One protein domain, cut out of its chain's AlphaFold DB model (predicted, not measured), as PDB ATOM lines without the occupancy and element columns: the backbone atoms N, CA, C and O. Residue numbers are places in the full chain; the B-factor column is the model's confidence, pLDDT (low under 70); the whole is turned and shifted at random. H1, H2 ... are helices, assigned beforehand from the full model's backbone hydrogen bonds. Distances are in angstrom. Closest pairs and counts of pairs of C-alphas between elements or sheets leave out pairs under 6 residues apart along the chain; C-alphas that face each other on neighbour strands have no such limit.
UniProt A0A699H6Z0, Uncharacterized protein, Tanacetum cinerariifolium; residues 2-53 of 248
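Overview. This is residues 2 to 53 of the 248 residues of an uncharacterized protein of Tanacetum cinerariifolium (UniProt A0A699H6Z0). A short helix, H1, folds back on the first part of one very long helix, H2, to make a lopsided helical hairpin with one short arm and one long one. Residues 33 to 53 of H2 stick out from this hairpin as a single free helical arm, which makes most of the length. The printed part has 52 residues with two named helices, H1 then H2, and no named strand; its class is all helix. The whole is extended, with a radius of gyration of the C-alphas of 16.5 A, and a rod in outline, spanning 54 by 16 by 9 A.

Along the chain. Find C-alpha 2 at (14.055, 23.866, 42.781), where H1, residues 2 to 11, begins; it runs 14.3 A to C-alpha 11 at (3.775, 33.150, 46.229). Go on through the link to C-alpha 19 at (-2.662, 22.507, 34.409), where H2, residues 19 to 53, begins. From there x and z climb as H2 runs 51.5 A to C-alpha 53 at (34.879, 0.843, 62.184).

Arrangement. Look at His 6 and Tyr 25: their C-alphas, 6.3 A apart, are the closest of H1 and H2, which touch with 7 pairs of C-alphas within 8 A. H2 touches H1 with residues 25 to 32 alone. The two helices form a helical hairpin, running opposite ways at a steep tilt of 40 degrees. In both H1 and H2, each O i to N i+4 pair is within hydrogen-bond range.

Size, cuts and confidence. The C-alphas of Ala 17 and Arg 53 are the two farthest apart, at 54.0 A. Without residues 33 to 53, which stand free, you find a body of 31 residues spanning 22 by 16 by 7 A. The link from H1 to H2, 7 residues, is short, and the printed part has no cut. The mean pLDDT of the printed part is 87.4, and no printed residue is under 70.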
ATOM      1  N   LYS A   2      15.429  24.385  42.639       85.31
ATOM      2  CA  LYS A   2      14.055  23.866  42.781       85.31
ATOM      3  C   LYS A   2      13.230  24.502  43.914       85.31
ATOM      4  O   LYS A   2      12.056  24.757  43.689       85.31
ATOM      5  N   GLU A   3      13.832  24.834  45.066       84.25
ATOM      6  CA  GLU A   3      13.115  25.547  46.144       84.25
ATOM      7  C   GLU A   3      12.699  26.964  45.745       84.25
ATOM      8  O   GLU A   3      11.592  27.380  46.050       84.25
ATOM      9  N   ILE A   4      13.558  27.691  45.024       86.38
ATOM     10  CA  ILE A   4      13.269  29.066  44.593       86.38
ATOM     11  C   ILE A   4      12.109  29.066  43.591       86.38
ATOM     12  O   ILE A   4      11.204  29.888  43.693       86.38
ATOM     13  N   LEU A   5      12.112  28.118  42.649       82.94
ATOM     14  CA  LEU A   5      11.040  27.987  41.665       82.94
ATOM     15  C   LEU A   5       9.711  27.583  42.321       82.94
ATOM     16  O   LEU A   5       8.688  28.197  42.036       82.94
ATOM     17  N   HIS A   6       9.730  26.602  43.229       89.69
ATOM     18  CA  HIS A   6       8.544  26.168  43.980       89.69
ATOM     19  C   HIS A   6       7.950  27.310  44.821       89.69
ATOM     20  O   HIS A   6       6.757  27.589  44.710       89.69
ATOM     21  N   GLN A   7       8.796  28.043  45.552       84.62
ATOM     22  CA  GLN A   7       8.394  29.196  46.359       84.62
ATOM     23  C   GLN A   7       7.781  30.309  45.501       84.62
ATOM     24  O   GLN A   7       6.698  30.801  45.807       84.62
ATOM     25  N   ARG A   8       8.423  30.668  44.384       88.25
ATOM     26  CA  ARG A   8       7.923  31.708  43.475       88.25
ATOM     27  C   ARG A   8       6.579  31.321  42.858       88.25
ATOM     28  O   ARG A   8       5.702  32.171  42.718       88.25
ATOM     29  N   MET A   9       6.399  30.046  42.504       89.06
ATOM     30  CA  MET A   9       5.127  29.543  41.977       89.06
ATOM     31  C   MET A   9       4.006  29.595  43.017       89.06
ATOM     32  O   MET A   9       2.872  29.934  42.676       89.06
ATOM     33  N   TRP A  10       4.327  29.291  44.275       92.62
ATOM     34  CA  TRP A  10       3.404  29.394  45.400       92.62
ATOM     35  C   TRP A  10       3.011  30.847  45.695       92.62
ATOM     36  O   TRP A  10       1.826  31.166  45.704       92.62
ATOM     37  N   GLU A  11       3.990  31.738  45.870       85.94
ATOM     38  CA  GLU A  11       3.775  33.150  46.229       85.94
ATOM     39  C   GLU A  11       2.936  33.902  45.195       85.94
ATOM     40  O   GLU A  11       2.087  34.716  45.546       85.94
ATOM     41  N   THR A  12       3.137  33.598  43.914       85.69
ATOM     42  CA  THR A  12       2.391  34.216  42.809       85.69
ATOM     43  C   THR A  12       1.065  33.523  42.503       85.69
ATOM     44  O   THR A  12       0.381  33.920  41.565       85.69
ATOM     45  N   ASN A  13       0.708  32.451  43.226       88.00
ATOM     46  CA  ASN A  13      -0.415  31.559  42.908       88.00
ATOM     47  C   ASN A  13      -0.401  31.005  41.463       88.00
ATOM     48  O   ASN A  13      -1.391  30.430  41.004       88.00
ATOM     49  N   SER A  14       0.721  31.109  40.742       86.12
ATOM     50  CA  SER A  14       0.823  30.713  39.330       86.12
ATOM     51  C   SER A  14       0.667  29.210  39.116       86.12
ATOM     52  O   SER A  14       0.256  28.786  38.035       86.12
ATOM     53  N   TYR A  15       0.910  28.398  40.151       91.00
ATOM     54  CA  TYR A  15       0.685  26.951  40.111       91.00
ATOM     55  C   TYR A  15      -0.788  26.556  39.913       91.00
ATOM     56  O   TYR A  15      -1.052  25.441  39.480       91.00
ATOM     57  N   LYS A  16      -1.740  27.451  40.215       90.00
ATOM     58  CA  LYS A  16      -3.184  27.247  39.990       90.00
ATOM     59  C   LYS A  16      -3.670  27.784  38.647       90.00
ATOM     60  O   LYS A  16      -4.785  27.477  38.246       90.00
ATOM     61  N   ALA A  17      -2.865  28.607  37.980       81.38
ATOM     62  CA  ALA A  17      -3.291  29.326  36.784       81.38
ATOM     63  C   ALA A  17      -3.436  28.413  35.556       81.38
ATOM     64  O   ALA A  17      -4.195  28.731  34.647       81.38
ATOM     65  N   HIS A  18      -2.702  27.296  35.514       85.88
ATOM     66  CA  HIS A  18      -2.709  26.364  34.389       85.88
ATOM     67  C   HIS A  18      -2.370  24.935  34.836       85.88
ATOM     68  O   HIS A  18      -1.589  24.745  35.773       85.88
ATOM     69  N   GLU A  19      -2.895  23.933  34.126       79.69
ATOM     70  CA  GLU A  19      -2.662  22.507  34.409       79.69
ATOM     71  C   GLU A  19      -1.165  22.155  34.376       79.69
ATOM     72  O   GLU A  19      -0.639  21.530  35.297       79.69
ATOM     73  N   ASP A  20      -0.436  22.648  33.372       77.44
ATOM     74  CA  ASP A  20       1.012  22.418  33.260       77.44
ATOM     75  C   ASP A  20       1.795  22.994  34.446       77.44
ATOM     76  O   ASP A  20       2.751  22.379  34.926       77.44
ATOM     77  N   HIS A  21       1.384  24.156  34.966       82.25
ATOM     78  CA  HIS A  21       2.017  24.744  36.145       82.25
ATOM     79  C   HIS A  21       1.725  23.916  37.397       82.25
ATOM     80  O   HIS A  21       2.624  23.691  38.208       82.25
ATOM     81  N   MET A  22       0.502  23.400  37.542       87.00
ATOM     82  CA  MET A  22       0.164  22.489  38.632       87.00
ATOM     83  C   MET A  22       1.000  21.203  38.559       87.00
ATOM     84  O   MET A  22       1.510  20.728  39.579       87.00
ATOM     85  N   MET A  23       1.172  20.641  37.363       85.06
ATOM     86  CA  MET A  23       1.967  19.432  37.153       85.06
ATOM     87  C   MET A  23       3.452  19.661  37.443       85.06
ATOM     88  O   MET A  23       4.076  18.843  38.128       85.06
ATOM     89  N   LEU A  24       4.007  20.796  37.010       86.44
ATOM     90  CA  LEU A  24       5.369  21.206  37.352       86.44
ATOM     91  C   LEU A  24       5.541  21.367  38.869       86.44
ATOM     92  O   LEU A  24       6.503  20.849  39.439       86.44
ATOM     93  N   TYR A  25       4.589  22.018  39.535       87.75
ATOM     94  CA  TYR A  25       4.599  22.211  40.984       87.75
ATOM     95  C   TYR A  25       4.595  20.869  41.743       87.75
ATOM     96  O   TYR A  25       5.464  20.630  42.585       87.75
ATOM     97  N   LYS A  26       3.708  19.930  41.374       88.94
ATOM     98  CA  LYS A  26       3.676  18.561  41.937       88.94
ATOM     99  C   LYS A  26       4.984  17.796  41.689       88.94
ATOM    100  O   LYS A  26       5.466  17.066  42.561       88.94
ATOM    101  N   ALA A  27       5.574  17.941  40.501       91.06
ATOM    102  CA  ALA A  27       6.845  17.306  40.165       91.06
ATOM    103  C   ALA A  27       8.010  17.864  41.003       91.06
ATOM    104  O   ALA A  27       8.853  17.089  41.472       91.06
ATOM    105  N   LEU A  28       8.031  19.180  41.241       90.88
ATOM    106  CA  LEU A  28       9.011  19.846  42.102       90.88
ATOM    107  C   LEU A  28       8.929  19.329  43.541       90.88
ATOM    108  O   LEU A  28       9.953  18.899  44.079       90.88
ATOM    109  N   GLU A  29       7.731  19.260  44.128       90.81
ATOM    110  CA  GLU A  29       7.525  18.709  45.477       90.81
ATOM    111  C   GLU A  29       8.037  17.268  45.589       90.81
ATOM    112  O   GLU A  29       8.785  16.914  46.508       90.81
ATOM    113  N   LYS A  30       7.699  16.419  44.611       90.88
ATOM    114  CA  LYS A  30       8.146  15.019  44.580       90.88
ATOM    115  C   LYS A  30       9.671  14.901  44.477       90.88
ATOM    116  O   LYS A  30      10.272  14.050  45.137       90.88
ATOM    117  N   SER A  31      10.303  15.750  43.671       87.25
ATOM    118  CA  SER A  31      11.760  15.794  43.499       87.25
ATOM    119  C   SER A  31      12.483  16.291  44.758       87.25
ATOM    120  O   SER A  31      13.501  15.732  45.172       87.25
ATOM    121  N   MET A  32      11.938  17.304  45.435       87.50
ATOM    122  CA  MET A  32      12.449  17.794  46.720       87.50
ATOM    123  C   MET A  32      12.438  16.708  47.797       87.50
ATOM    124  O   MET A  32      13.470  16.453  48.421       87.50
ATOM    125  N   ASN A  33      11.322  15.989  47.921       88.12
ATOM    126  CA  ASN A  33      11.190  14.875  48.858       88.12
ATOM    127  C   ASN A  33      12.175  13.734  48.570       88.12
ATOM    128  O   ASN A  33      12.740  13.136  49.491       88.12
ATOM    129  N   ARG A  34      12.428  13.443  47.289       85.12
ATOM    130  CA  ARG A  34      13.375  12.399  46.883       85.12
ATOM    131  C   ARG A  34      14.811  12.733  47.278       85.12
ATOM    132  O   ARG A  34      15.503  11.862  47.805       85.12
ATOM    133  N   ASP A  35      15.251  13.968  47.069       84.75
ATOM    134  CA  ASP A  35      16.621  14.369  47.407       84.75
ATOM    135  C   ASP A  35      16.849  14.387  48.916       84.75
ATOM    136  O   ASP A  35      17.903  13.954  49.389       84.75
ATOM    137  N   HIS A  36      15.840  14.807  49.685       84.38
ATOM    138  CA  HIS A  36      15.905  14.729  51.141       84.38
ATOM    139  C   HIS A  36      16.020  13.272  51.614       84.38
ATOM    140  O   HIS A  36      16.868  12.942  52.444       84.38
ATOM    141  N   ASN A  37      15.238  12.365  51.021       86.00
ATOM    142  CA  ASN A  37      15.327  10.937  51.314       86.00
ATOM    143  C   ASN A  37      16.702  10.349  50.945       86.00
ATOM    144  O   ASN A  37      17.292   9.616  51.739       86.00
ATOM    145  N   TYR A  38      17.254  10.719  49.787       87.50
ATOM    146  CA  TYR A  38      18.587  10.285  49.365       87.50
ATOM    147  C   TYR A  38      19.679  10.773  50.325       87.50
ATOM    148  O   TYR A  38      20.579  10.012  50.688       87.50
ATOM    149  N   LYS A  39      19.575  12.023  50.792       88.50
ATOM    150  CA  LYS A  39      20.478  12.595  51.794       88.50
ATOM    151  C   LYS A  39      20.418  11.823  53.118       88.50
ATOM    152  O   LYS A  39      21.462  11.406  53.613       88.50
ATOM    153  N   LEU A  40      19.218  11.534  53.626       89.50
ATOM    154  CA  LEU A  40      19.025  10.730  54.841       89.50
ATOM    155  C   LEU A  40      19.591   9.310  54.703       89.50
ATOM    156  O   LEU A  40      20.267   8.809  55.605       89.50
ATOM    157  N   LEU A  41      19.350   8.654  53.563       90.56
ATOM    158  CA  LEU A  41      19.886   7.321  53.281       90.56
ATOM    159  C   LEU A  41      21.418   7.319  53.244       90.56
ATOM    160  O   LEU A  41      22.048   6.396  53.774       90.56
ATOM    161  N   LYS A  42      22.021   8.356  52.655       93.06
ATOM    162  CA  LYS A  42      23.475   8.530  52.617       93.06
ATOM    163  C   LYS A  42      24.053   8.687  54.023       93.06
ATOM    164  O   LYS A  42      24.978   7.955  54.380       93.06
ATOM    165  N   ASP A  43      23.475   9.565  54.835       93.56
ATOM    166  CA  ASP A  43      23.957   9.835  56.192       93.56
ATOM    167  C   ASP A  43      23.811   8.588  57.094       93.56
ATOM    168  O   ASP A  43      24.716   8.244  57.864       93.56
ATOM    169  N   LEU A  44      22.731   7.814  56.924       94.62
ATOM    170  CA  LEU A  44      22.546   6.525  57.599       94.62
ATOM    171  C   LEU A  44      23.615   5.496  57.193       94.62
ATOM    172  O   LEU A  44      24.131   4.755  58.040       94.62
ATOM    173  N   ALA A  45      23.960   5.430  55.906       93.19
ATOM    174  CA  ALA A  45      25.004   4.539  55.412       93.19
ATOM    175  C   ALA A  45      26.385   4.914  55.978       93.19
ATOM    176  O   ALA A  45      27.147   4.029  56.388       93.19
ATOM    177  N   GLU A  46      26.698   6.208  56.070       92.81
ATOM    178  CA  GLU A  46      27.929   6.700  56.696       92.81
ATOM    179  C   GLU A  46      27.977   6.396  58.200       92.81
ATOM    180  O   GLU A  46      28.982   5.871  58.695       92.81
ATOM    181  N   ALA A  47      26.876   6.607  58.926       92.50
ATOM    182  CA  ALA A  47      26.776   6.276  60.346       92.50
ATOM    183  C   ALA A  47      26.996   4.775  60.608       92.50
ATOM    184  O   ALA A  47      27.728   4.391  61.530       92.50
ATOM    185  N   ARG A  48      26.431   3.903  59.759       88.94
ATOM    186  CA  ARG A  48      26.645   2.447  59.827       88.94
ATOM    187  C   ARG A  48      28.106   2.069  59.583       88.94
ATOM    188  O   ARG A  48      28.656   1.265  60.340       88.94
ATOM    189  N   LYS A  49      28.764   2.677  58.588       89.00
ATOM    190  CA  LYS A  49      30.204   2.476  58.336       89.00
ATOM    191  C   LYS A  49      31.052   2.918  59.535       89.00
ATOM    192  O   LYS A  49      31.959   2.189  59.935       89.00
ATOM    193  N   LYS A  50      30.723   4.053  60.162       87.62
ATOM    194  CA  LYS A  50      31.409   4.557  61.366       87.62
ATOM    195  C   LYS A  50      31.236   3.621  62.567       87.62
ATOM    196  O   LYS A  50      32.212   3.343  63.264       87.62
ATOM    197  N   LYS A  51      30.030   3.079  62.786       86.06
ATOM    198  CA  LYS A  51      29.767   2.090  63.847       86.06
ATOM    199  C   LYS A  51      30.546   0.791  63.625       86.06
ATOM    200  O   LYS A  51      31.099   0.259  64.583       86.06
ATOM    201  N   LYS A  52      30.631   0.308  62.378       81.56
ATOM    202  CA  LYS A  52      31.424  -0.883  62.036       81.56
ATOM    203  C   LYS A  52      32.918  -0.661  62.306       81.56
ATOM    204  O   LYS A  52      33.517  -1.452  63.019       81.56
ATOM    205  N   ARG A  53      33.478   0.482  61.889       75.88
ATOM    206  CA  ARG A  53      34.879   0.843  62.184       75.88
ATOM    207  C   ARG A  53      35.199   0.903  63.681       75.88
ATOM    208  O   ARG A  53      36.246   0.422  64.083       75.88
TER     209      ARG A  53